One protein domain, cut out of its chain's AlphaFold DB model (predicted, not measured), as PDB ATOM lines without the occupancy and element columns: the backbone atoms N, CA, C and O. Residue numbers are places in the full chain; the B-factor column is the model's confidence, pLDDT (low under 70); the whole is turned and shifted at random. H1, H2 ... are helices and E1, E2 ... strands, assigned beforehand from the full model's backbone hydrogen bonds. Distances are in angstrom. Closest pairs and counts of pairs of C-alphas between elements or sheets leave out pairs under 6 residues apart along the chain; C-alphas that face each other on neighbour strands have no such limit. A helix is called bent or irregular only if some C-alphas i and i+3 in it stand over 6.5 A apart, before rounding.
ATOM      1  N   GLU A   4     181.479 129.115 139.933       83.69
ATOM      2  CA  GLU A   4     182.227 128.129 140.707       83.69
ATOM      3  C   GLU A   4     181.425 127.646 141.914       83.69
ATOM      4  O   GLU A   4     180.855 128.438 142.664       83.69
ATOM      5  N   ILE A   5     181.411 126.331 142.112       77.81
ATOM      6  CA  ILE A   5     180.749 125.671 143.233       77.81
ATOM      7  C   ILE A   5     181.768 124.790 143.931       77.81
ATOM      8  O   ILE A   5     182.403 123.944 143.308       77.81
ATOM      9  N   ILE A   6     181.917 124.992 145.236       78.62
ATOM     10  CA  ILE A   6     182.824 124.203 146.067       78.62
ATOM     11  C   ILE A   6     182.036 123.032 146.645       78.62
ATOM     12  O   ILE A   6     181.157 123.221 147.489       78.62
ATOM     13  N   TRP A   7     182.373 121.832 146.189       74.56
ATOM     14  CA  TRP A   7     181.847 120.580 146.699       74.56
ATOM     15  C   TRP A   7     182.725 120.055 147.833       74.56
ATOM     16  O   TRP A   7     183.952 120.042 147.738       74.56
ATOM     17  N   GLN A   8     182.080 119.656 148.927       70.00
ATOM     18  CA  GLN A   8     182.726 119.128 150.125       70.00
ATOM     19  C   GLN A   8     181.896 117.972 150.674       70.00
ATOM     20  O   GLN A   8     180.671 118.068 150.765       70.00
ATOM     21  N   GLU A   9     182.579 116.901 151.067       64.50
ATOM     22  CA  GLU A   9     181.949 115.740 151.687       64.50
ATOM     23  C   GLU A   9     181.215 116.147 152.974       64.50
ATOM     24  O   GLU A   9     181.725 116.917 153.789       64.50
ATOM     25  N   GLY A  10     179.987 115.660 153.137       55.31
ATOM     26  CA  GLY A  10     179.098 115.964 154.255       55.31
ATOM     27  C   GLY A  10     178.475 117.363 154.230       55.31
ATOM     28  O   GLY A  10     177.765 117.709 155.173       55.31
ATOM     29  N   VAL A  11     178.713 118.172 153.189       59.47
ATOM     30  CA  VAL A  11     178.241 119.564 153.123       59.47
ATOM     31  C   VAL A  11     177.284 119.787 151.947       59.47
ATOM     32  O   VAL A  11     177.670 119.554 150.798       59.47
ATOM     33  N   PRO A  12     176.091 120.369 152.193       52.84
ATOM     34  CA  PRO A  12     175.168 120.819 151.163       52.84
ATOM     35  C   PRO A  12     175.825 121.651 150.079       52.84
ATOM     36  O   PRO A  12     176.243 122.791 150.315       52.84
ATOM     37  N   CYS A  13     175.885 121.094 148.874       60.31
ATOM     38  CA  CYS A  13     176.040 121.903 147.679       60.31
ATOM     39  C   CYS A  13     174.684 122.491 147.324       60.31
ATOM     40  O   CYS A  13     173.671 121.798 147.340       60.31
ATOM     41  N   GLU A  14     174.672 123.782 147.026       61.34
ATOM     42  CA  GLU A  14     173.479 124.503 146.608       61.34
ATOM     43  C   GLU A  14     173.761 125.073 145.216       61.34
ATOM     44  O   GLU A  14     174.812 125.677 144.994       61.34
ATOM     45  N   LEU A  15     172.849 124.831 144.273       63.59
ATOM     46  CA  LEU A  15     172.873 125.441 142.944       63.59
ATOM     47  C   LEU A  15     172.018 126.722 142.958       63.59
ATOM     48  O   LEU A  15     171.068 126.790 143.744       63.59
ATOM     49  N   PRO A  16     172.316 127.724 142.108       63.94
ATOM     50  CA  PRO A  16     171.428 128.870 141.911       63.94
ATOM     51  C   PRO A  16     170.029 128.427 141.456       63.94
ATOM     52  O   PRO A  16     169.885 127.373 140.844       63.94
ATOM     53  N   ASP A  17     169.002 129.247 141.684       56.50
ATOM     54  CA  ASP A  17     167.638 128.912 141.235       56.50
ATOM     55  C   ASP A  17     167.523 128.924 139.694       56.50
ATOM     56  O   ASP A  17     166.824 128.108 139.091       56.50
ATOM     57  N   VAL A  18     168.268 129.820 139.034       70.50
ATOM     58  CA  VAL A  18     168.390 129.888 137.573       70.50
ATOM     59  C   VAL A  18     169.865 129.891 137.200       70.50
ATOM     60  O   VAL A  18     170.615 130.786 137.584       70.50
ATOM     61  N   PHE A  19     170.287 128.890 136.435       77.75
ATOM     62  CA  PHE A  19     171.652 128.785 135.934       77.75
ATOM     63  C   PHE A  19     171.694 128.022 134.612       77.75
ATOM     64  O   PHE A  19     170.803 127.230 134.299       77.75
ATOM     65  N   ASN A  20     172.762 128.250 133.849       84.75
ATOM     66  CA  ASN A  20     173.120 127.388 132.733       84.75
ATOM     67  C   ASN A  20     173.971 126.222 133.277       84.75
ATOM     68  O   ASN A  20     175.039 126.484 133.844       84.75
ATOM     69  N   PRO A  21     173.542 124.958 133.111       87.94
ATOM     70  CA  PRO A  21     174.248 123.803 133.666       87.94
ATOM     71  C   PRO A  21     175.668 123.624 133.107       87.94
ATOM     72  O   PRO A  21     176.547 123.125 133.804       87.94
ATOM     73  N   PHE A  22     175.946 124.091 131.889       93.88
ATOM     74  CA  PHE A  22     177.270 123.994 131.267       93.88
ATOM     75  C   PHE A  22     178.246 125.090 131.722       93.88
ATOM     76  O   PHE A  22     179.441 125.041 131.419       93.88
ATOM     77  N   LEU A  23     177.747 126.084 132.464       91.38
ATOM     78  CA  LEU A  23     178.554 127.152 133.049       91.38
ATOM     79  C   LEU A  23     178.860 126.926 134.537       91.38
ATOM     80  O   LEU A  23     179.478 127.790 135.157       91.38
ATOM     81  N   ILE A  24     178.484 125.777 135.105       87.19
ATOM     82  CA  ILE A  24     178.824 125.404 136.481       87.19
ATOM     83  C   ILE A  24     180.158 124.655 136.510       87.19
ATOM     84  O   ILE A  24     180.298 123.596 135.898       87.19
ATOM     85  N   GLN A  25     181.130 125.176 137.258       89.44
ATOM     86  CA  GLN A  25     182.390 124.497 137.542       89.44
ATOM     87  C   GLN A  25     182.403 123.991 138.983       89.44
ATOM     88  O   GLN A  25     182.249 124.769 139.920       89.44
ATOM     89  N   ILE A  26     182.611 122.686 139.157       86.69
ATOM     90  CA  ILE A  26     182.607 122.030 140.463       86.69
ATOM     91  C   ILE A  26     184.057 121.846 140.906       86.69
ATOM     92  O   ILE A  26     184.836 121.126 140.274       86.69
ATOM     93  N   ASN A  27     184.417 122.498 142.002       85.38
ATOM     94  CA  ASN A  27     185.720 122.393 142.643       85.38
ATOM     95  C   ASN A  27     185.622 121.498 143.879       85.38
ATOM     96  O   ASN A  27     184.587 121.471 144.540       85.38
ATOM     97  N   GLY A  28     186.671 120.723 144.150       77.62
ATOM     98  CA  GLY A  28     186.733 119.848 145.317       77.62
ATOM     99  C   GLY A  28     187.297 120.570 146.534       77.62
ATOM    100  O   GLY A  28     187.617 121.761 146.486       77.62
ATOM    101  N   GLY A  29     187.416 119.831 147.630       71.81
ATOM    102  CA  GLY A  29     188.062 120.279 148.849       71.81
ATOM    103  C   GLY A  29     189.546 119.926 148.850       71.81
ATOM    104  O   GLY A  29     190.384 120.739 148.465       71.81
ATOM    105  N   ARG A  30     189.878 118.738 149.370       62.47
ATOM    106  CA  ARG A  30     191.261 118.365 149.728       62.47
ATOM    107  C   ARG A  30     191.979 117.552 148.654       62.47
ATOM    108  O   ARG A  30     193.182 117.748 148.492       62.47
ATOM    109  N   ASP A  31     191.271 116.688 147.929       60.38
ATOM    110  CA  ASP A  31     191.905 115.691 147.053       60.38
ATOM    111  C   ASP A  31     192.020 116.174 145.601       60.38
ATOM    112  O   ASP A  31     192.979 115.845 144.898       60.38
ATOM    113  N   TYR A  32     191.080 117.005 145.146       65.50
ATOM    114  CA  TYR A  32     191.056 117.539 143.791       65.50
ATOM    115  C   TYR A  32     190.742 119.037 143.765       65.50
ATOM    116  O   TYR A  32     189.685 119.489 144.196       65.50
ATOM    117  N   ARG A  33     191.620 119.821 143.120       73.81
ATOM    118  CA  ARG A  33     191.370 121.257 142.866       73.81
ATOM    119  C   ARG A  33     190.139 121.503 141.985       73.81
ATOM    120  O   ARG A  33     189.489 122.530 142.128       73.81
ATOM    121  N   SER A  34     189.810 120.571 141.089       83.75
ATOM    122  CA  SER A  34     188.577 120.590 140.300       83.75
ATOM    123  C   SER A  34     188.003 119.182 140.168       83.75
ATOM    124  O   SER A  34     188.727 118.247 139.820       83.75
ATOM    125  N   LEU A  35     186.701 119.040 140.425       83.88
ATOM    126  CA  LEU A  35     185.943 117.812 140.169       83.88
ATOM    127  C   LEU A  35     185.424 117.768 138.723       83.88
ATOM    128  O   LEU A  35     185.176 116.696 138.174       83.88
ATOM    129  N   GLY A  36     185.330 118.926 138.074       90.62
ATOM    130  CA  GLY A  36     185.018 119.062 136.658       90.62
ATOM    131  C   GLY A  36     183.768 119.896 136.408       90.62
ATOM    132  O   GLY A  36     183.316 120.657 137.260       90.62
ATOM    133  N   LYS A  37     183.227 119.771 135.198       93.19
ATOM    134  CA  LYS A  37     182.008 120.450 134.751       93.19
ATOM    135  C   LYS A  37     181.289 119.624 133.697       93.19
ATOM    136  O   LYS A  37     181.920 118.817 133.002       93.19
ATOM    137  N   LEU A  38     179.987 119.855 133.556       95.06
ATOM    138  CA  LEU A  38     179.267 119.389 132.380       95.06
ATOM    139  C   LEU A  38     179.690 120.221 131.165       95.06
ATOM    140  O   LEU A  38     179.904 121.427 131.263       95.06
ATOM    141  N   SER A  39     179.859 119.560 130.028       94.75
ATOM    142  CA  SER A  39     180.351 120.149 128.789       94.75
ATOM    143  C   SER A  39     179.195 120.342 127.826       94.75
ATOM    144  O   SER A  39     178.483 119.389 127.514       94.75
ATOM    145  N   GLU A  40     179.037 121.570 127.341       94.81
ATOM    146  CA  GLU A  40     178.064 121.875 126.299       94.81
ATOM    147  C   GLU A  40     178.440 121.124 125.007       94.81
ATOM    148  O   GLU A  40     179.601 121.184 124.575       94.81
ATOM    149  N   PRO A  41     177.502 120.387 124.386       92.69
ATOM    150  CA  PRO A  41     177.717 119.802 123.070       92.69
ATOM    151  C   PRO A  41     178.073 120.863 122.024       92.69
ATOM    152  O   PRO A  41     177.541 121.968 122.026       92.69
ATOM    153  N   LYS A  42     178.929 120.507 121.057       91.69
ATOM    154  CA  LYS A  42     179.286 121.408 119.942       91.69
ATOM    155  C   LYS A  42     178.109 121.706 119.008       91.69
ATOM    156  O   LYS A  42     178.137 122.693 118.279       91.69
ATOM    157  N   SER A  43     177.125 120.815 118.977       91.44
ATOM    158  CA  SER A  43     175.969 120.888 118.093       91.44
ATOM    159  C   SER A  43     174.803 120.110 118.687       91.44
ATOM    160  O   SER A  43     175.014 119.106 119.368       91.44
ATOM    161  N   TYR A  44     173.593 120.534 118.338       91.88
ATOM    162  CA  TYR A  44     172.332 119.879 118.673       91.88
ATOM    163  C   TYR A  44     171.587 119.538 117.384       91.88
ATOM    164  O   TYR A  44     171.824 120.170 116.353       91.88
ATOM    165  N   LYS A  45     170.666 118.571 117.428       89.94
ATOM    166  CA  LYS A  45     169.829 118.252 116.261       89.94
ATOM    167  C   LYS A  45     168.871 119.379 115.885       89.94
ATOM    168  O   LYS A  45     168.709 119.651 114.699       89.94
ATOM    169  N   ASN A  46     168.269 120.033 116.872       90.81
ATOM    170  CA  ASN A  46     167.424 121.214 116.708       90.81
ATOM    171  C   ASN A  46     167.329 121.990 118.039       90.81
ATOM    172  O   ASN A  46     167.902 121.580 119.054       90.81
ATOM    173  N   ASN A  47     166.623 123.125 118.025       89.19
ATOM    174  CA  ASN A  47     166.454 123.988 119.201       89.19
ATOM    175  C   ASN A  47     165.673 123.309 120.333       89.19
ATOM    176  O   ASN A  47     165.981 123.528 121.498       89.19
ATOM    177  N   GLU A  48     164.695 122.471 120.005       88.81
ATOM    178  CA  GLU A  48     163.917 121.723 120.994       88.81
ATOM    179  C   GLU A  48     164.793 120.706 121.734       88.81
ATOM    180  O   GLU A  48     164.835 120.684 122.963       88.81
ATOM    181  N   SER A  49     165.628 119.979 120.989       89.62
ATOM    182  CA  SER A  49     166.602 119.052 121.556       89.62
ATOM    183  C   SER A  49     167.619 119.760 122.442       89.62
ATOM    184  O   SER A  49     168.054 119.190 123.438       89.62
ATOM    185  N   LYS A  50     167.994 121.002 122.104       92.38
ATOM    186  CA  LYS A  50     168.852 121.833 122.955       92.38
ATOM    187  C   LYS A  50     168.183 122.119 124.300       92.38
ATOM    188  O   LYS A  50     168.814 121.899 125.330       92.38
ATOM    189  N   ILE A  51     166.924 122.561 124.290       88.75
ATOM    190  CA  ILE A  51     166.158 122.856 125.512       88.75
ATOM    191  C   ILE A  51     166.047 121.600 126.383       88.75
ATOM    192  O   ILE A  51     166.317 121.648 127.582       88.75
ATOM    193  N   ALA A  52     165.721 120.460 125.778       88.12
ATOM    194  CA  ALA A  52     165.577 119.212 126.512       88.12
ATOM    195  C   ALA A  52     166.914 118.715 127.100       88.12
ATOM    196  O   ALA A  52     166.967 118.260 128.242       88.12
ATOM    197  N   LEU A  53     168.029 118.879 126.378       92.19
ATOM    198  CA  LEU A  53     169.372 118.589 126.897       92.19
ATOM    199  C   LEU A  53     169.802 119.521 128.026       92.19
ATOM    200  O   LEU A  53     170.451 119.068 128.968       92.19
ATOM    201  N   GLU A  54     169.469 120.807 127.941       91.81
ATOM    202  CA  GLU A  54     169.710 121.764 129.023       91.81
ATOM    203  C   GLU A  54     168.924 121.382 130.280       91.81
ATOM    204  O   GLU A  54     169.472 121.448 131.382       91.81
ATOM    205  N   TRP A  55     167.680 120.921 130.126       88.69
ATOM    206  CA  TRP A  55     166.893 120.390 131.237       88.69
ATOM    207  C   TRP A  55     167.544 119.138 131.846       88.69
ATOM    208  O   TRP A  55     167.840 119.132 133.038       88.69
ATOM    209  N   ILE A  56     167.900 118.133 131.034       89.31
ATOM    210  CA  ILE A  56     168.581 116.915 131.516       89.31
ATOM    211  C   ILE A  56     169.901 117.254 132.227       89.31
ATOM    212  O   ILE A  56     170.206 116.691 133.276       89.31
ATOM    213  N   ALA A  57     170.704 118.171 131.680       91.44
ATOM    214  CA  ALA A  57     171.975 118.575 132.280       91.44
ATOM    215  C   ALA A  57     171.780 119.311 133.616       91.44
ATOM    216  O   ALA A  57     172.589 119.152 134.535       91.44
ATOM    217  N   ARG A  58     170.703 120.096 133.745       86.38
ATOM    218  CA  ARG A  58     170.312 120.738 135.003       86.38
ATOM    219  C   ARG A  58     169.919 119.700 136.048       86.38
ATOM    220  O   ARG A  58     170.477 119.721 137.143       86.38
ATOM    221  N   GLU A  59     169.035 118.776 135.692       82.62
ATOM    222  CA  GLU A  59     168.614 117.691 136.577       82.62
ATOM    223  C   GLU A  59     169.779 116.790 136.987       82.62
ATOM    224  O   GLU A  59     169.881 116.366 138.135       82.62
ATOM    225  N   LEU A  60     170.726 116.554 136.080       86.56
ATOM    226  CA  LEU A  60     171.930 115.807 136.400       86.56
ATOM    227  C   LEU A  60     172.799 116.541 137.428       86.56
ATOM    228  O   LEU A  60     173.324 115.910 138.341       86.56
ATOM    229  N   LEU A  61     172.954 117.863 137.327       81.00
ATOM    230  CA  LEU A  61     173.665 118.620 138.361       81.00
ATOM    231  C   LEU A  61     172.925 118.593 139.694       81.00
ATOM    232  O   LEU A  61     173.583 118.491 140.728       81.00
ATOM    233  N   PHE A  62     171.592 118.629 139.686       72.25
ATOM    234  CA  PHE A  62     170.811 118.422 140.900       72.25
ATOM    235  C   PHE A  62     171.049 117.031 141.486       72.25
ATOM    236  O   PHE A  62     171.403 116.936 142.654       72.25
ATOM    237  N   PHE A  63     170.997 115.973 140.683       76.06
ATOM    238  CA  PHE A  63     171.323 114.618 141.121       76.06
ATOM    239  C   PHE A  63     172.746 114.512 141.699       76.06
ATOM    240  O   PHE A  63     172.951 113.924 142.757       76.06
ATOM    241  N   ILE A  64     173.749 115.101 141.040       76.00
ATOM    242  CA  ILE A  64     175.157 115.026 141.465       76.00
ATOM    243  C   ILE A  64     175.408 115.823 142.752       76.00
ATOM    244  O   ILE A  64     176.170 115.376 143.610       76.00
ATOM    245  N   LEU A  65     174.818 117.014 142.871       69.12
ATOM    246  CA  LEU A  65     175.208 118.007 143.875       69.12
ATOM    247  C   LEU A  65     174.191 118.158 145.012       69.12
ATOM    248  O   LEU A  65     174.590 118.441 146.146       69.12
ATOM    249  N   LEU A  66     172.898 117.955 144.760       59.81
ATOM    250  CA  LEU A  66     171.872 118.086 145.791       59.81
ATOM    251  C   LEU A  66     171.669 116.790 146.578       59.81
ATOM    252  O   LEU A  66     171.411 115.729 146.025       59.81
ATOM    253  N   GLU A  67     171.732 116.958 147.900       48.16
ATOM    254  CA  GLU A  67     171.132 116.189 149.007       48.16
ATOM    255  C   GLU A  67     171.319 114.654 149.094       48.16
ATOM    256  O   GLU A  67     171.277 114.147 150.209       48.16
ATOM    257  N   GLN A  68     171.600 113.898 148.026       46.44
ATOM    258  CA  GLN A  68     171.771 112.430 148.085       46.44
ATOM    259  C   GLN A  68     173.229 111.956 147.961       46.44
ATOM    260  O   GLN A  68     173.555 110.849 148.378       46.44
ATOM    261  N   ASN A  69     174.127 112.799 147.438       51.72
ATOM    262  CA  ASN A  69     175.474 112.393 147.014       51.72
ATOM    263  C   ASN A  69     176.625 113.051 147.806       51.72
ATOM    264  O   ASN A  69     177.786 112.947 147.424       51.72
ATOM    265  N   GLN A  70     176.335 113.719 148.924       53.50
ATOM    266  CA  GLN A  70     177.354 114.422 149.724       53.50
ATOM    267  C   GLN A  70     178.195 113.515 150.615       53.50
ATOM    268  O   GLN A  70     179.214 113.956 151.121       53.50
ATOM    269  N   GLU A  71     177.811 112.255 150.782       50.97
ATOM    270  CA  GLU A  71     178.616 111.241 151.481       50.97
ATOM    271  C   GLU A  71     179.537 110.473 150.517       50.97
ATOM    272  O   GLU A  71     180.187 109.501 150.889       50.97
ATOM    273  N   LEU A  72     179.561 110.866 149.243       64.12
ATOM    274  CA  LEU A  72     180.382 110.216 148.236       64.12
ATOM    275  C   LEU A  72     181.751 110.862 148.165       64.12
ATOM    276  O   LEU A  72     181.859 112.068 148.274       64.12
ATOM    277  N   SER A  73     182.796 110.087 147.889       72.62
ATOM    278  CA  SER A  73     184.130 110.661 147.706       72.62
ATOM    279  C   SER A  73     184.185 111.627 146.517       72.62
ATOM    280  O   SER A  73     183.467 111.467 145.524       72.62
ATOM    281  N   GLU A  74     185.125 112.577 146.551       76.81
ATOM    282  CA  GLU A  74     185.393 113.487 145.429       76.81
ATOM    283  C   GLU A  74     185.589 112.720 144.101       76.81
ATOM    284  O   GLU A  74     185.095 113.125 143.049       76.81
ATOM    285  N   SER A  75     186.231 111.546 144.152       78.31
ATOM    286  CA  SER A  75     186.395 110.637 143.007       78.31
ATOM    287  C   SER A  75     185.056 110.161 142.426       78.31
ATOM    288  O   SER A  75     184.869 110.112 141.209       78.31
ATOM    289  N   ARG A  76     184.079 109.849 143.281       77.75
ATOM    290  CA  ARG A  76     182.748 109.419 142.849       77.75
ATOM    291  C   ARG A  76     181.971 110.566 142.199       77.75
ATOM    292  O   ARG A  76     181.321 110.337 141.182       77.75
ATOM    293  N   ILE A  77     182.115 111.792 142.702       79.81
ATOM    294  CA  ILE A  77     181.553 112.996 142.070       79.81
ATOM    295  C   ILE A  77     182.173 113.236 140.690       79.81
ATOM    296  O   ILE A  77     181.445 113.416 139.713       79.81
ATOM    297  N   ARG A  78     183.505 113.137 140.565       84.81
ATOM    298  CA  ARG A  78     184.200 113.193 139.262       84.81
ATOM    299  C   ARG A  78     183.679 112.142 138.287       84.81
ATOM    300  O   ARG A  78     183.497 112.427 137.101       84.81
ATOM    301  N   ASN A  79     183.433 110.931 138.783       82.62
ATOM    302  CA  ASN A  79     182.896 109.847 137.973       82.62
ATOM    303  C   ASN A  79     181.478 110.153 137.490       82.62
ATOM    304  O   ASN A  79     181.221 109.962 136.305       82.62
ATOM    305  N   TYR A  80     180.596 110.697 138.333       85.06
ATOM    306  CA  TYR A  80     179.269 111.118 137.880       85.06
ATOM    307  C   TYR A  80     179.322 112.238 136.842       85.06
ATOM    308  O   TYR A  80     178.620 112.157 135.840       85.06
ATOM    309  N   ILE A  81     180.185 113.242 137.022       90.25
ATOM    310  CA  ILE A  81     180.387 114.309 136.026       90.25
ATOM    311  C   ILE A  81     180.870 113.711 134.694       90.25
ATOM    312  O   ILE A  81     180.399 114.089 133.621       90.25
ATOM    313  N   SER A  82     181.785 112.741 134.749       90.06
ATOM    314  CA  SER A  82     182.311 112.059 133.561       90.06
ATOM    315  C   SER A  82     181.239 111.218 132.854       90.06
ATOM    316  O   SER A  82     181.088 111.324 131.637       90.06
ATOM    317  N   SER A  83     180.447 110.442 133.605       89.56
ATOM    318  CA  SER A  83     179.288 109.704 133.076       89.56
ATOM    319  C   SER A  83     178.228 110.642 132.501       89.56
ATOM    320  O   SER A  83     177.651 110.360 131.457       89.56
ATOM    321  N   GLY A  84     178.021 111.789 133.145       92.31
ATOM    322  CA  GLY A  84     177.142 112.854 132.693       92.31
ATOM    323  C   GLY A  84     177.520 113.409 131.335       92.31
ATOM    324  O   GLY A  84     176.698 113.459 130.427       92.31
ATOM    325  N   ASN A  85     178.792 113.768 131.174       95.19
ATOM    326  CA  ASN A  85     179.337 114.234 129.901       95.19
ATOM    327  C   ASN A  85     179.222 113.178 128.799       95.19
ATOM    328  O   ASN A  85     178.919 113.506 127.652       95.19
ATOM    329  N   TRP A  86     179.443 111.909 129.142       93.75
ATOM    330  CA  TRP A  86     179.218 110.797 128.225       93.75
ATOM    331  C   TRP A  86     177.747 110.712 127.799       93.75
ATOM    332  O   TRP A  86     177.472 110.677 126.601       93.75
ATOM    333  N   MET A  87     176.810 110.774 128.748       93.69
ATOM    334  CA  MET A  87     175.371 110.738 128.485       93.69
ATOM    335  C   MET A  87     174.926 111.912 127.600       93.69
ATOM    336  O   MET A  87     174.299 111.699 126.566       93.69
ATOM    337  N   ILE A  88     175.301 113.140 127.969       94.75
ATOM    338  CA  ILE A  88     174.987 114.381 127.243       94.75
ATOM    339  C   ILE A  88     175.470 114.316 125.795       94.75
ATOM    340  O   ILE A  88     174.734 114.680 124.879       94.75
ATOM    341  N   ARG A  89     176.686 113.806 125.573       93.69
ATOM    342  CA  ARG A  89     177.239 113.643 124.227       93.69
ATOM    343  C   ARG A  89     176.383 112.713 123.366       93.69
ATOM    344  O   ARG A  89     176.108 113.066 122.228       93.69
ATOM    345  N   TYR A  90     175.956 111.565 123.897       90.94
ATOM    346  CA  TYR A  90     175.103 110.629 123.152       90.94
ATOM    347  C   TYR A  90     173.710 111.199 122.891       90.94
ATOM    348  O   TYR A  90     173.203 111.102 121.778       90.94
ATOM    349  N   LEU A  91     173.103 111.837 123.891       92.00
ATOM    350  CA  LEU A  91     171.786 112.456 123.751       92.00
ATOM    351  C   LEU A  91     171.776 113.564 122.684       92.00
ATOM    352  O   LEU A  91     170.810 113.671 121.935       92.00
ATOM    353  N   ALA A  92     172.863 114.332 122.547       92.19
ATOM    354  CA  ALA A  92     172.983 115.407 121.553       92.19
ATOM    355  C   ALA A  92     172.935 114.932 120.092       92.19
ATOM    356  O   ALA A  92     172.649 115.723 119.189       92.19
ATOM    357  N   GLU A  93     173.187 113.645 119.844       91.31
ATOM    358  CA  GLU A  93     173.124 113.040 118.512       91.31
ATOM    359  C   GLU A  93     171.699 112.626 118.107       91.31
ATOM    360  O   GLU A  93     171.472 112.250 116.952       91.31
ATOM    361  N   HIS A  94     170.727 112.730 119.015       89.50
ATOM    362  CA  HIS A  94     169.348 112.305 118.807       89.50
ATOM    363  C   HIS A  94     168.373 113.485 118.758       89.50
ATOM    364  O   HIS A  94     168.658 114.573 119.251       89.50
ATOM    365  N   ASN A  95     167.228 113.266 118.103       89.12
ATOM    366  CA  ASN A  95     166.115 114.203 118.170       89.12
ATOM    367  C   ASN A  95     165.393 113.969 119.497       89.12
ATOM    368  O   ASN A  95     164.849 112.886 119.708       89.12
ATOM    369  N   LEU A  96     165.465 114.955 120.378       86.75
ATOM    370  CA  LEU A  96     164.878 114.922 121.703       86.75
ATOM    371  C   LEU A  96     163.681 115.868 121.730       86.75
ATOM    372  O   LEU A  96     163.831 117.053 121.432       86.75
ATOM    373  N   ASP A  97     162.531 115.326 122.102       79.44
ATOM    374  CA  ASP A  97     161.304 116.068 122.367       79.44
ATOM    375  C   ASP A  97     161.199 116.294 123.883       79.44
ATOM    376  O   ASP A  97     161.436 115.379 124.679       79.44
ATOM    377  N   LEU A  98     160.899 117.531 124.283       71.12
ATOM    378  CA  LEU A  98     160.817 117.918 125.689       71.12
ATOM    379  C   LEU A  98     159.669 117.205 126.418       71.12
ATOM    380  O   LEU A  98     159.835 116.824 127.573       71.12
ATOM    381  N   ILE A  99     158.538 117.000 125.739       70.38
ATOM    382  CA  ILE A  99     157.364 116.309 126.277       70.38
ATOM    383  C   ILE A  99     157.663 114.816 126.399       70.38
ATOM    384  O   ILE A  99     157.359 114.196 127.414       70.38
ATOM    385  N   GLU A 100     158.299 114.216 125.392       71.94
ATOM    386  CA  GLU A 100     158.598 112.781 125.449       71.94
ATOM    387  C   GLU A 100     159.693 112.437 126.470       71.94
ATOM    388  O   GLU A 100     159.729 111.310 126.972       71.94
ATOM    389  N   ILE A 101     160.570 113.392 126.806       72.62
ATOM    390  CA  ILE A 101     161.586 113.226 127.852       72.62
ATOM    391  C   ILE A 101     160.975 113.125 129.246       72.62
ATOM    392  O   ILE A 101     161.616 112.526 130.099       72.62
ATOM    393  N   GLU A 102     159.731 113.557 129.475       69.06
ATOM    394  CA  GLU A 102     159.012 113.240 130.721       69.06
ATOM    395  C   GLU A 102     158.809 111.722 130.911       69.06
ATOM    396  O   GLU A 102     158.525 111.259 132.013       69.06
ATOM    397  N   SER A 103     158.999 110.921 129.855       74.06
ATOM    398  CA  SER A 103     159.082 109.467 129.932       74.06
ATOM    399  C   SER A 103     160.526 108.969 129.841       74.06
ATOM    400  O   SER A 103     161.253 109.228 128.879       74.06
ATOM    401  N   TYR A 104     160.913 108.080 130.760       77.00
ATOM    402  CA  TYR A 104     162.203 107.376 130.718       77.00
ATOM    403  C   TYR A 104     162.461 106.604 129.407       77.00
ATOM    404  O   TYR A 104     163.605 106.242 129.115       77.00
ATOM    405  N   LYS A 105     161.421 106.308 128.612       81.31
ATOM    406  CA  LYS A 105     161.481 105.455 127.412       81.31
ATOM    407  C   LYS A 105     162.387 106.011 126.319       81.31
ATOM    408  O   LYS A 105     163.117 105.238 125.702       81.31
ATOM    409  N   VAL A 106     162.372 107.323 126.084       82.44
ATOM    410  CA  VAL A 106     163.203 107.941 125.035       82.44
ATOM    411  C   VAL A 106     164.680 107.800 125.382       82.44
ATOM    412  O   VAL A 106     165.474 107.331 124.564       82.44
ATOM    413  N   ILE A 107     165.035 108.122 126.629       84.88
ATOM    414  CA  ILE A 107     166.414 108.048 127.109       84.88
ATOM    415  C   ILE A 107     166.873 106.587 127.164       84.88
ATOM    416  O   ILE A 107     167.908 106.237 126.596       84.88
ATOM    417  N   THR A 108     166.091 105.700 127.784       85.12
ATOM    418  CA  THR A 108     166.458 104.278 127.903       85.12
ATOM    419  C   THR A 108     166.612 103.602 126.541       85.12
ATOM    420  O   THR A 108     167.585 102.875 126.354       85.12
ATOM    421  N   LYS A 109     165.763 103.903 125.547       85.25
ATOM    422  CA  LYS A 109     165.882 103.367 124.176       85.25
ATOM    423  C   LYS A 109     167.211 103.721 123.503       85.25
ATOM    424  O   LYS A 109     167.787 102.883 122.808       85.25
ATOM    425  N   ILE A 110     167.715 104.941 123.712       86.81
ATOM    426  CA  ILE A 110     169.013 105.390 123.181       86.81
ATOM    427  C   ILE A 110     170.150 104.544 123.775       86.81
ATOM    428  O   ILE A 110     171.008 104.034 123.049       86.81
ATOM    429  N   PHE A 111     170.128 104.330 125.092       88.88
ATOM    430  CA  PHE A 111     171.203 103.631 125.803       88.88
ATOM    431  C   PHE A 111     171.076 102.101 125.802       88.88
ATOM    432  O   PHE A 111     172.085 101.414 125.959       88.88
ATOM    433  N   GLN A 112     169.899 101.542 125.524       84.50
ATOM    434  CA  GLN A 112     169.644 100.098 125.451       84.50
ATOM    435  C   GLN A 112     170.534  99.395 124.416       84.50
ATOM    436  O   GLN A 112     171.064  98.306 124.662       84.50
ATOM    437  N   LYS A 113     170.766 100.034 123.260       80.88
ATOM    438  CA  LYS A 113     171.671  99.509 122.223       80.88
ATOM    439  C   LYS A 113     173.120  99.448 122.713       80.88
ATOM    440  O   LYS A 113     173.833  98.487 122.420       80.88
ATOM    441  N   ILE A 114     173.545 100.461 123.467       82.38
ATOM    442  CA  ILE A 114     174.888 100.541 124.048       82.38
ATOM    443  C   ILE A 114     175.039  99.482 125.143       82.38
ATOM    444  O   ILE A 114     175.996  98.712 125.116       82.38
ATOM    445  N   ALA A 115     174.058  99.365 126.040       80.62
ATOM    446  CA  ALA A 115     174.059  98.376 127.109       80.62
ATOM    447  C   ALA A 115     174.111  96.935 126.583       80.62
ATOM    448  O   ALA A 115     174.940  96.132 127.022       80.62
ATOM    449  N   SER A 116     173.314  96.637 125.552       78.38
ATOM    450  CA  SER A 116     173.316  95.334 124.879       78.38
ATOM    451  C   SER A 116     174.697  94.989 124.306       78.38
ATOM    452  O   SER A 116     175.204  93.889 124.537       78.38
ATOM    453  N   LYS A 117     175.345  95.946 123.622       78.31
ATOM    454  CA  LYS A 117     176.687  95.773 123.039       78.31
ATOM    455  C   LYS A 117     177.760  95.557 124.112       78.31
ATOM    456  O   LYS A 117     178.633  94.705 123.953       78.31
ATOM    457  N   THR A 118     177.689  96.306 125.211       75.56
ATOM    458  CA  THR A 118     178.617  96.169 126.341       75.56
ATOM    459  C   THR A 118     178.501  94.787 126.994       75.56
ATOM    460  O   THR A 118     179.516  94.189 127.344       75.56
ATOM    461  N   LYS A 119     177.295  94.216 127.091       70.81
ATOM    462  CA  LYS A 119     177.043  92.887 127.684       70.81
ATOM    463  C   LYS A 119     177.423  91.707 126.782       70.81
ATOM    464  O   LYS A 119     177.832  90.647 127.273       70.81
ATOM    465  N   SER A 120     177.249  91.850 125.467       69.56
ATOM    466  CA  SER A 120     177.618  90.814 124.493       69.56
ATOM    467  C   SER A 120     179.130  90.700 124.291       69.56
ATOM    468  O   SER A 120     179.595  89.693 123.767       69.56
ATOM    469  N   ASN A 121     179.901  91.709 124.708       70.31
ATOM    470  CA  ASN A 121     181.354  91.675 124.628       70.31
ATOM    471  C   ASN A 121     181.925  90.657 125.634       70.31
ATOM    472  O   ASN A 121     181.875  90.853 126.848       70.31
ATOM    473  N   THR A 122     182.471  89.557 125.118       63.69
ATOM    474  CA  THR A 122     183.015  88.435 125.898       63.69
ATOM    475  C   THR A 122     184.201  88.834 126.773       63.69
ATOM    476  O   THR A 122     184.375  88.252 127.842       63.69
ATOM    477  N   ILE A 123     184.947  89.877 126.398       62.78
ATOM    478  CA  ILE A 123     186.074  90.403 127.181       62.78
ATOM    479  C   ILE A 123     185.599  91.031 128.506       62.78
ATOM    480  O   ILE A 123     186.320  91.041 129.498       62.78
ATOM    481  N   ASN A 124     184.340  91.476 128.577       58.88
ATOM    482  CA  ASN A 124     183.748  91.997 129.813       58.88
ATOM    483  C   ASN A 124     183.332  90.894 130.798       58.88
ATOM    484  O   ASN A 124     182.947  91.203 131.924       58.88
ATOM    485  N   ARG A 125     183.386  89.622 130.379       54.88
ATOM    486  CA  ARG A 125     183.056  88.450 131.208       54.88
ATOM    487  C   ARG A 125     184.294  87.776 131.800       54.88
ATOM    488  O   ARG A 125     184.155  86.986 132.727       54.88
ATOM    489  N   SER A 126     185.489  88.069 131.283       51.09
ATOM    490  CA  SER A 126     186.749  87.582 131.844       51.09
ATOM    491  C   SER A 126     187.191  88.442 133.029       51.09
ATOM    492  O   SER A 126     187.083  89.666 133.005       51.09
ATOM    493  N   SER A 127     187.734  87.808 134.067       47.03
ATOM    494  CA  SER A 127     188.289  88.471 135.256       47.03
ATOM    495  C   SER A 127     189.563  89.286 134.980       47.03
ATOM    496  O   SER A 127     190.016  90.012 135.867       47.03
ATOM    497  N   SER A 128     190.125  89.218 133.767       47.16
ATOM    498  CA  SER A 128     191.279  90.013 133.346       47.16
ATOM    499  C   SER A 128     190.899  91.493 133.226       47.16
ATOM    500  O   SER A 128     190.113  91.915 132.382       47.16
ATOM    501  N   SER A 129     191.446  92.305 134.129       49.34
ATOM    502  CA  SER A 129     191.078  93.711 134.319       49.34
ATOM    503  C   SER A 129     191.517  94.661 133.205       49.34
ATOM    504  O   SER A 129     191.057  95.799 133.194       49.34
ATOM    505  N   GLU A 130     192.386  94.224 132.295       54.28
ATOM    506  CA  GLU A 130     193.121  95.121 131.394       54.28
ATOM    507  C   GLU A 130     192.438  95.368 130.038       54.28
ATOM    508  O   GLU A 130     192.723  96.379 129.408       54.28
ATOM    509  N   ASN A 131     191.487  94.522 129.609       47.84
ATOM    510  CA  ASN A 131     190.942  94.568 128.237       47.84
ATOM    511  C   ASN A 131     189.420  94.828 128.127       47.84
ATOM    512  O   ASN A 131     188.877  94.834 127.024       47.84
ATOM    513  N   GLY A 132     188.705  95.027 129.243       56.56
ATOM    514  CA  GLY A 132     187.242  95.194 129.258       56.56
ATOM    515  C   GLY A 132     186.749  96.650 129.198       56.56
ATOM    516  O   GLY A 132     187.384  97.563 129.721       56.56
ATOM    517  N   ASN A 133     185.542  96.866 128.668       63.72
ATOM    518  CA  ASN A 133     184.791  98.132 128.647       63.72
ATOM    519  C   ASN A 133     184.193  98.494 130.029       63.72
ATOM    520  O   ASN A 133     183.015  98.834 130.156       63.72
ATOM    521  N   ARG A 134     185.000  98.422 131.098       67.44
ATOM    522  CA  ARG A 134     184.565  98.711 132.482       67.44
ATOM    523  C   ARG A 134     184.034 100.137 132.656       67.44
ATOM    524  O   ARG A 134     183.127 100.353 133.455       67.44
ATOM    525  N   THR A 135     184.547 101.085 131.874       73.38
ATOM    526  CA  THR A 135     184.093 102.481 131.875       73.38
ATOM    527  C   THR A 135     182.638 102.614 131.427       73.38
ATOM    528  O   THR A 135     181.841 103.210 132.146       73.38
ATOM    529  N   ASP A 136     182.260 102.001 130.299       74.25
ATOM    530  CA  ASP A 136     180.875 102.040 129.807       74.25
ATOM    531  C   ASP A 136     179.919 101.316 130.765       74.25
ATOM    532  O   ASP A 136     178.800 101.774 130.974       74.25
ATOM    533  N   ILE A 137     180.363 100.223 131.403       75.00
ATOM    534  CA  ILE A 137     179.581  99.525 132.439       75.00
ATOM    535  C   ILE A 137     179.294 100.466 133.615       75.00
ATOM    536  O   ILE A 137     178.147 100.594 134.037       75.00
ATOM    537  N   HIS A 138     180.313 101.158 134.127       74.81
ATOM    538  CA  HIS A 138     180.121 102.132 135.202       74.81
ATOM    539  C   HIS A 138     179.253 103.320 134.783       74.81
ATOM    540  O   HIS A 138     178.464 103.815 135.586       74.81
ATOM    541  N   TYR A 139     179.361 103.776 133.537       85.62
ATOM    542  CA  TYR A 139     178.545 104.882 133.040       85.62
ATOM    543  C   TYR A 139     177.076 104.487 132.900       85.62
ATOM    544  O   TYR A 139     176.209 105.264 133.284       85.62
ATOM    545  N   LEU A 140     176.795 103.258 132.458       84.06
ATOM    546  CA  LEU A 140     175.442 102.701 132.426       84.06
ATOM    547  C   LEU A 140     174.850 102.525 133.831       84.06
ATOM    548  O   LEU A 140     173.678 102.825 134.034       84.06
ATOM    549  N   GLN A 141     175.650 102.112 134.819       81.38
ATOM    550  CA  GLN A 141     175.206 102.058 136.219       81.38
ATOM    551  C   GLN A 141     174.835 103.447 136.752       81.38
ATOM    552  O   GLN A 141     173.795 103.615 137.380       81.38
ATOM    553  N   ASN A 142     175.663 104.456 136.474       83.19
ATOM    554  CA  ASN A 142     175.387 105.829 136.889       83.19
ATOM    555  C   ASN A 142     174.169 106.420 136.159       83.19
ATOM    556  O   ASN A 142     173.402 107.157 136.773       83.19
ATOM    557  N   LEU A 143     173.966 106.068 134.885       87.81
ATOM    558  CA  LEU A 143     172.758 106.405 134.131       87.81
ATOM    559  C   LEU A 143     171.514 105.784 134.774       87.81
ATOM    560  O   LEU A 143     170.518 106.481 134.932       87.81
ATOM    561  N   ASN A 144     171.569 104.508 135.168       83.06
ATOM    562  CA  ASN A 144     170.449 103.847 135.839       83.06
ATOM    563  C   ASN A 144     170.078 104.574 137.144       83.06
ATOM    564  O   ASN A 144     168.919 104.924 137.347       83.06
ATOM    565  N   LEU A 145     171.071 104.901 137.979       78.56
ATOM    566  CA  LEU A 145     170.849 105.657 139.218       78.56
ATOM    567  C   LEU A 145     170.233 107.038 138.961       78.56
ATOM    568  O   LEU A 145     169.319 107.448 139.671       78.56
ATOM    569  N   PHE A 146     170.710 107.743 137.934       83.25
ATOM    570  CA  PHE A 146     170.168 109.045 137.562       83.25
ATOM    571  C   PHE A 146     168.722 108.955 137.051       83.25
ATOM    572  O   PHE A 146     167.871 109.732 137.467       83.25
ATOM    573  N   LEU A 147     168.408 107.988 136.187       81.56
ATOM    574  CA  LEU A 147     167.041 107.801 135.693       81.56
ATOM    575  C   LEU A 147     166.092 107.326 136.794       81.56
ATOM    576  O   LEU A 147     164.950 107.762 136.831       81.56
ATOM    577  N   SER A 148     166.575 106.504 137.722       77.81
ATOM    578  CA  SER A 148     165.826 106.099 138.915       77.81
ATOM    579  C   SER A 148     165.501 107.286 139.824       77.81
ATOM    580  O   SER A 148     164.452 107.312 140.461       77.81
ATOM    581  N   TYR A 149     166.384 108.288 139.871       72.94
ATOM    582  CA  TYR A 149     166.124 109.551 140.560       72.94
ATOM    583  C   TYR A 149     165.038 110.384 139.857       72.94
ATOM    584  O   TYR A 149     164.188 110.952 140.538       72.94
ATOM    585  N   LEU A 150     165.042 110.437 138.521       70.69
ATOM    586  CA  LEU A 150     164.047 111.195 137.750       70.69
ATOM    587  C   LEU A 150     162.669 110.527 137.703       70.69
ATOM    588  O   LEU A 150     161.655 111.219 137.734       70.69
ATOM    589  N   TYR A 151     162.639 109.197 137.639       75.69
ATOM    590  CA  TYR A 151     161.431 108.396 137.430       75.69
ATOM    591  C   TYR A 151     161.326 107.308 138.513       75.69
ATOM    592  O   TYR A 151     161.498 106.118 138.231       75.69
ATOM    593  N   PRO A 152     161.080 107.696 139.778       61.47
ATOM    594  CA  PRO A 152     161.136 106.784 140.921       61.47
ATOM    595  C   PRO A 152     160.089 105.662 140.871       61.47
ATOM    596  O   PRO A 152     160.308 104.600 141.453       61.47
ATOM    597  N   ASP A 153     158.985 105.859 140.150       66.50
ATOM    598  CA  ASP A 153     157.933 104.849 140.001       66.50
ATOM    599  C   ASP A 153     158.287 103.770 138.955       66.50
ATOM    600  O   ASP A 153     157.707 102.685 138.954       66.50
ATOM    601  N   ASP A 154     159.279 104.027 138.095       70.38
ATOM    602  CA  ASP A 154     159.649 103.172 136.960       70.38
ATOM    603  C   ASP A 154     161.007 102.471 137.135       70.38
ATOM    604  O   ASP A 154     161.499 101.830 136.204       70.38
ATOM    605  N   VAL A 155     161.623 102.558 138.320       70.12
ATOM    606  CA  VAL A 155     162.993 102.079 138.608       70.12
ATOM    607  C   VAL A 155     163.238 100.658 138.103       70.12
ATOM    608  O   VAL A 155     164.222 100.404 137.406       70.12
ATOM    609  N   GLN A 156     162.322  99.727 138.392       69.81
ATOM    610  CA  GLN A 156     162.477  98.334 137.970       69.81
ATOM    611  C   GLN A 156     162.422  98.186 136.443       69.81
ATOM    612  O   GLN A 156     163.194  97.417 135.877       69.81
ATOM    613  N   ILE A 157     161.555  98.943 135.765       77.19
ATOM    614  CA  ILE A 157     161.404  98.877 134.306       77.19
ATOM    615  C   ILE A 157     162.610  99.525 133.611       77.19
ATOM    616  O   ILE A 157     163.110  99.009 132.612       77.19
ATOM    617  N   ILE A 158     163.123 100.626 134.164       76.31
ATOM    618  CA  ILE A 158     164.356 101.286 133.715       76.31
ATOM    619  C   ILE A 158     165.543 100.335 133.849       76.31
ATOM    620  O   ILE A 158     166.304 100.167 132.893       76.31
ATOM    621  N   SER A 159     165.663  99.678 135.004       77.88
ATOM    622  CA  SER A 159     166.681  98.660 135.249       77.88
ATOM    623  C   SER A 159     166.551  97.518 134.238       77.88
ATOM    624  O   SER A 159     167.520  97.189 133.560       77.88
ATOM    625  N   ASP A 160     165.344  96.999 133.996       73.25
ATOM    626  CA  ASP A 160     165.104  95.935 133.013       73.25
ATOM    627  C   ASP A 160     165.458  96.360 131.568       73.25
ATOM    628  O   ASP A 160     166.016  95.569 130.791       73.25
ATOM    629  N   HIS A 161     165.190  97.614 131.189       77.25
ATOM    630  CA  HIS A 161     165.557  98.168 129.882       77.25
ATOM    631  C   HIS A 161     167.069  98.332 129.703       77.25
ATOM    632  O   HIS A 161     167.573  98.117 128.598       77.25
ATOM    633  N   LEU A 162     167.795  98.699 130.760       77.00
ATOM    634  CA  LEU A 162     169.239  98.922 130.697       77.00
ATOM    635  C   LEU A 162     170.057  97.643 130.957       77.00
ATOM    636  O   LEU A 162     171.120  97.490 130.361       77.00
ATOM    637  N   ASP A 163     169.562  96.694 131.755       69.56
ATOM    638  CA  ASP A 163     170.271  95.449 132.099       69.56
ATOM    639  C   ASP A 163     169.835  94.229 131.251       69.56
ATOM    640  O   ASP A 163     170.601  93.260 131.121       69.56
ATOM    641  N   HIS A 164     168.641  94.257 130.636       56.84
ATOM    642  CA  HIS A 164     168.034  93.148 129.875       56.84
ATOM    643  C   HIS A 164     168.167  91.790 130.582       56.84
ATOM    644  O   HIS A 164     168.839  90.861 130.112       56.84
TER     645      HIS A 164
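AT A GLANCE: This is residues 4 to 164 of the 356 residues of an uncharacterized protein of methanotrophic endosymbiont of Bathymodiolus puteoserpentis (Logatchev) (UniProt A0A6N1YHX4). Two groups of helices meet at H5: H3, H5 and H6 make a bundle of three helices running up and down, and H5 crosses the hairpin of H1 and H2. A two-stranded parallel sheet, E1 next to E2, lies beside that hairpin; at the far end of the domain residues 125 to 130 stick out. The 161 printed residues, with elements E1 E2 H1 H2 H3 H4 H5 H6, are mostly helix. The whole is compact, radius of gyration of the C-alphas 16.0 A, and rounded, spanning 41 by 40 by 33 A.

HOW THE PARTS SIT: E1, residues 4 to 6, and E2, residues 24 to 27, are parallel; N 5 and O 25, 2.8 A apart, are within hydrogen-bond range. H1, residues 47 to 65, and H2, residues 74 to 91, form a hairpin at a shallow tilt of 14 degrees; their closest C-alphas, Ile 64 and Tyr 80, are 6.7 A apart. E2 and H2 are near each other. H5, residues 134 to 150, is the hub. Its residues 138 to 143 alone touch H2, about perpendicular at 84 degrees, with closest C-alphas Ser 83 and Tyr 139, 4.9 A. Its residues 146 to 149 alone only just touch H1, with 3 pairs of C-alphas within 8 A, closest Phe 63 and Phe 146, 6.7 A. H3, residues 104 to 120, touches H5 at a shallow tilt of 22 degrees, opposite ways, with closest C-alphas Tyr 104 and Leu 147, 7.0 A. H6, residues 152 to 163, forms a hairpin with H5 and touches H3, the same way, with closest C-alphas Gln 112 and Leu 162, 5.4 A. H4, residues 122 to 125, is close but not clearly touching H3 and H5. Every O i to N i+4 pair is within hydrogen-bond range in H1, H2 and H5, 11 of 13 in H3 and 6 of 8 in H6; H4 is too short for one.

IN THESE COORDINATES: E1 begins at C-alpha 4, (182.227, 128.129, 140.707), and H6 ends at C-alpha 163, (170.271, 95.449, 132.099). H1 is 26.9 A long, H2 25.6 A, H3 23.5 A and H5 24.6 A. H3 has a kink of 40 degrees near residue 111 and is only just irregular, with C-alphas 110 and 113 6.52 A apart; H6 is irregular, with C-alphas 153 and 156 8.2 A apart.

THE WHOLE: The farthest C-alphas, Asp 17 and Ser 126, are 46.5 A apart. The printed part has no cut; the links E1 to E2, E2 to H1 and H2 to H3 are long. Mean pLDDT of the printed part is 77.1, with 40 residues under 70, among them 9 to 17, 65 to 72 and 122 to 134.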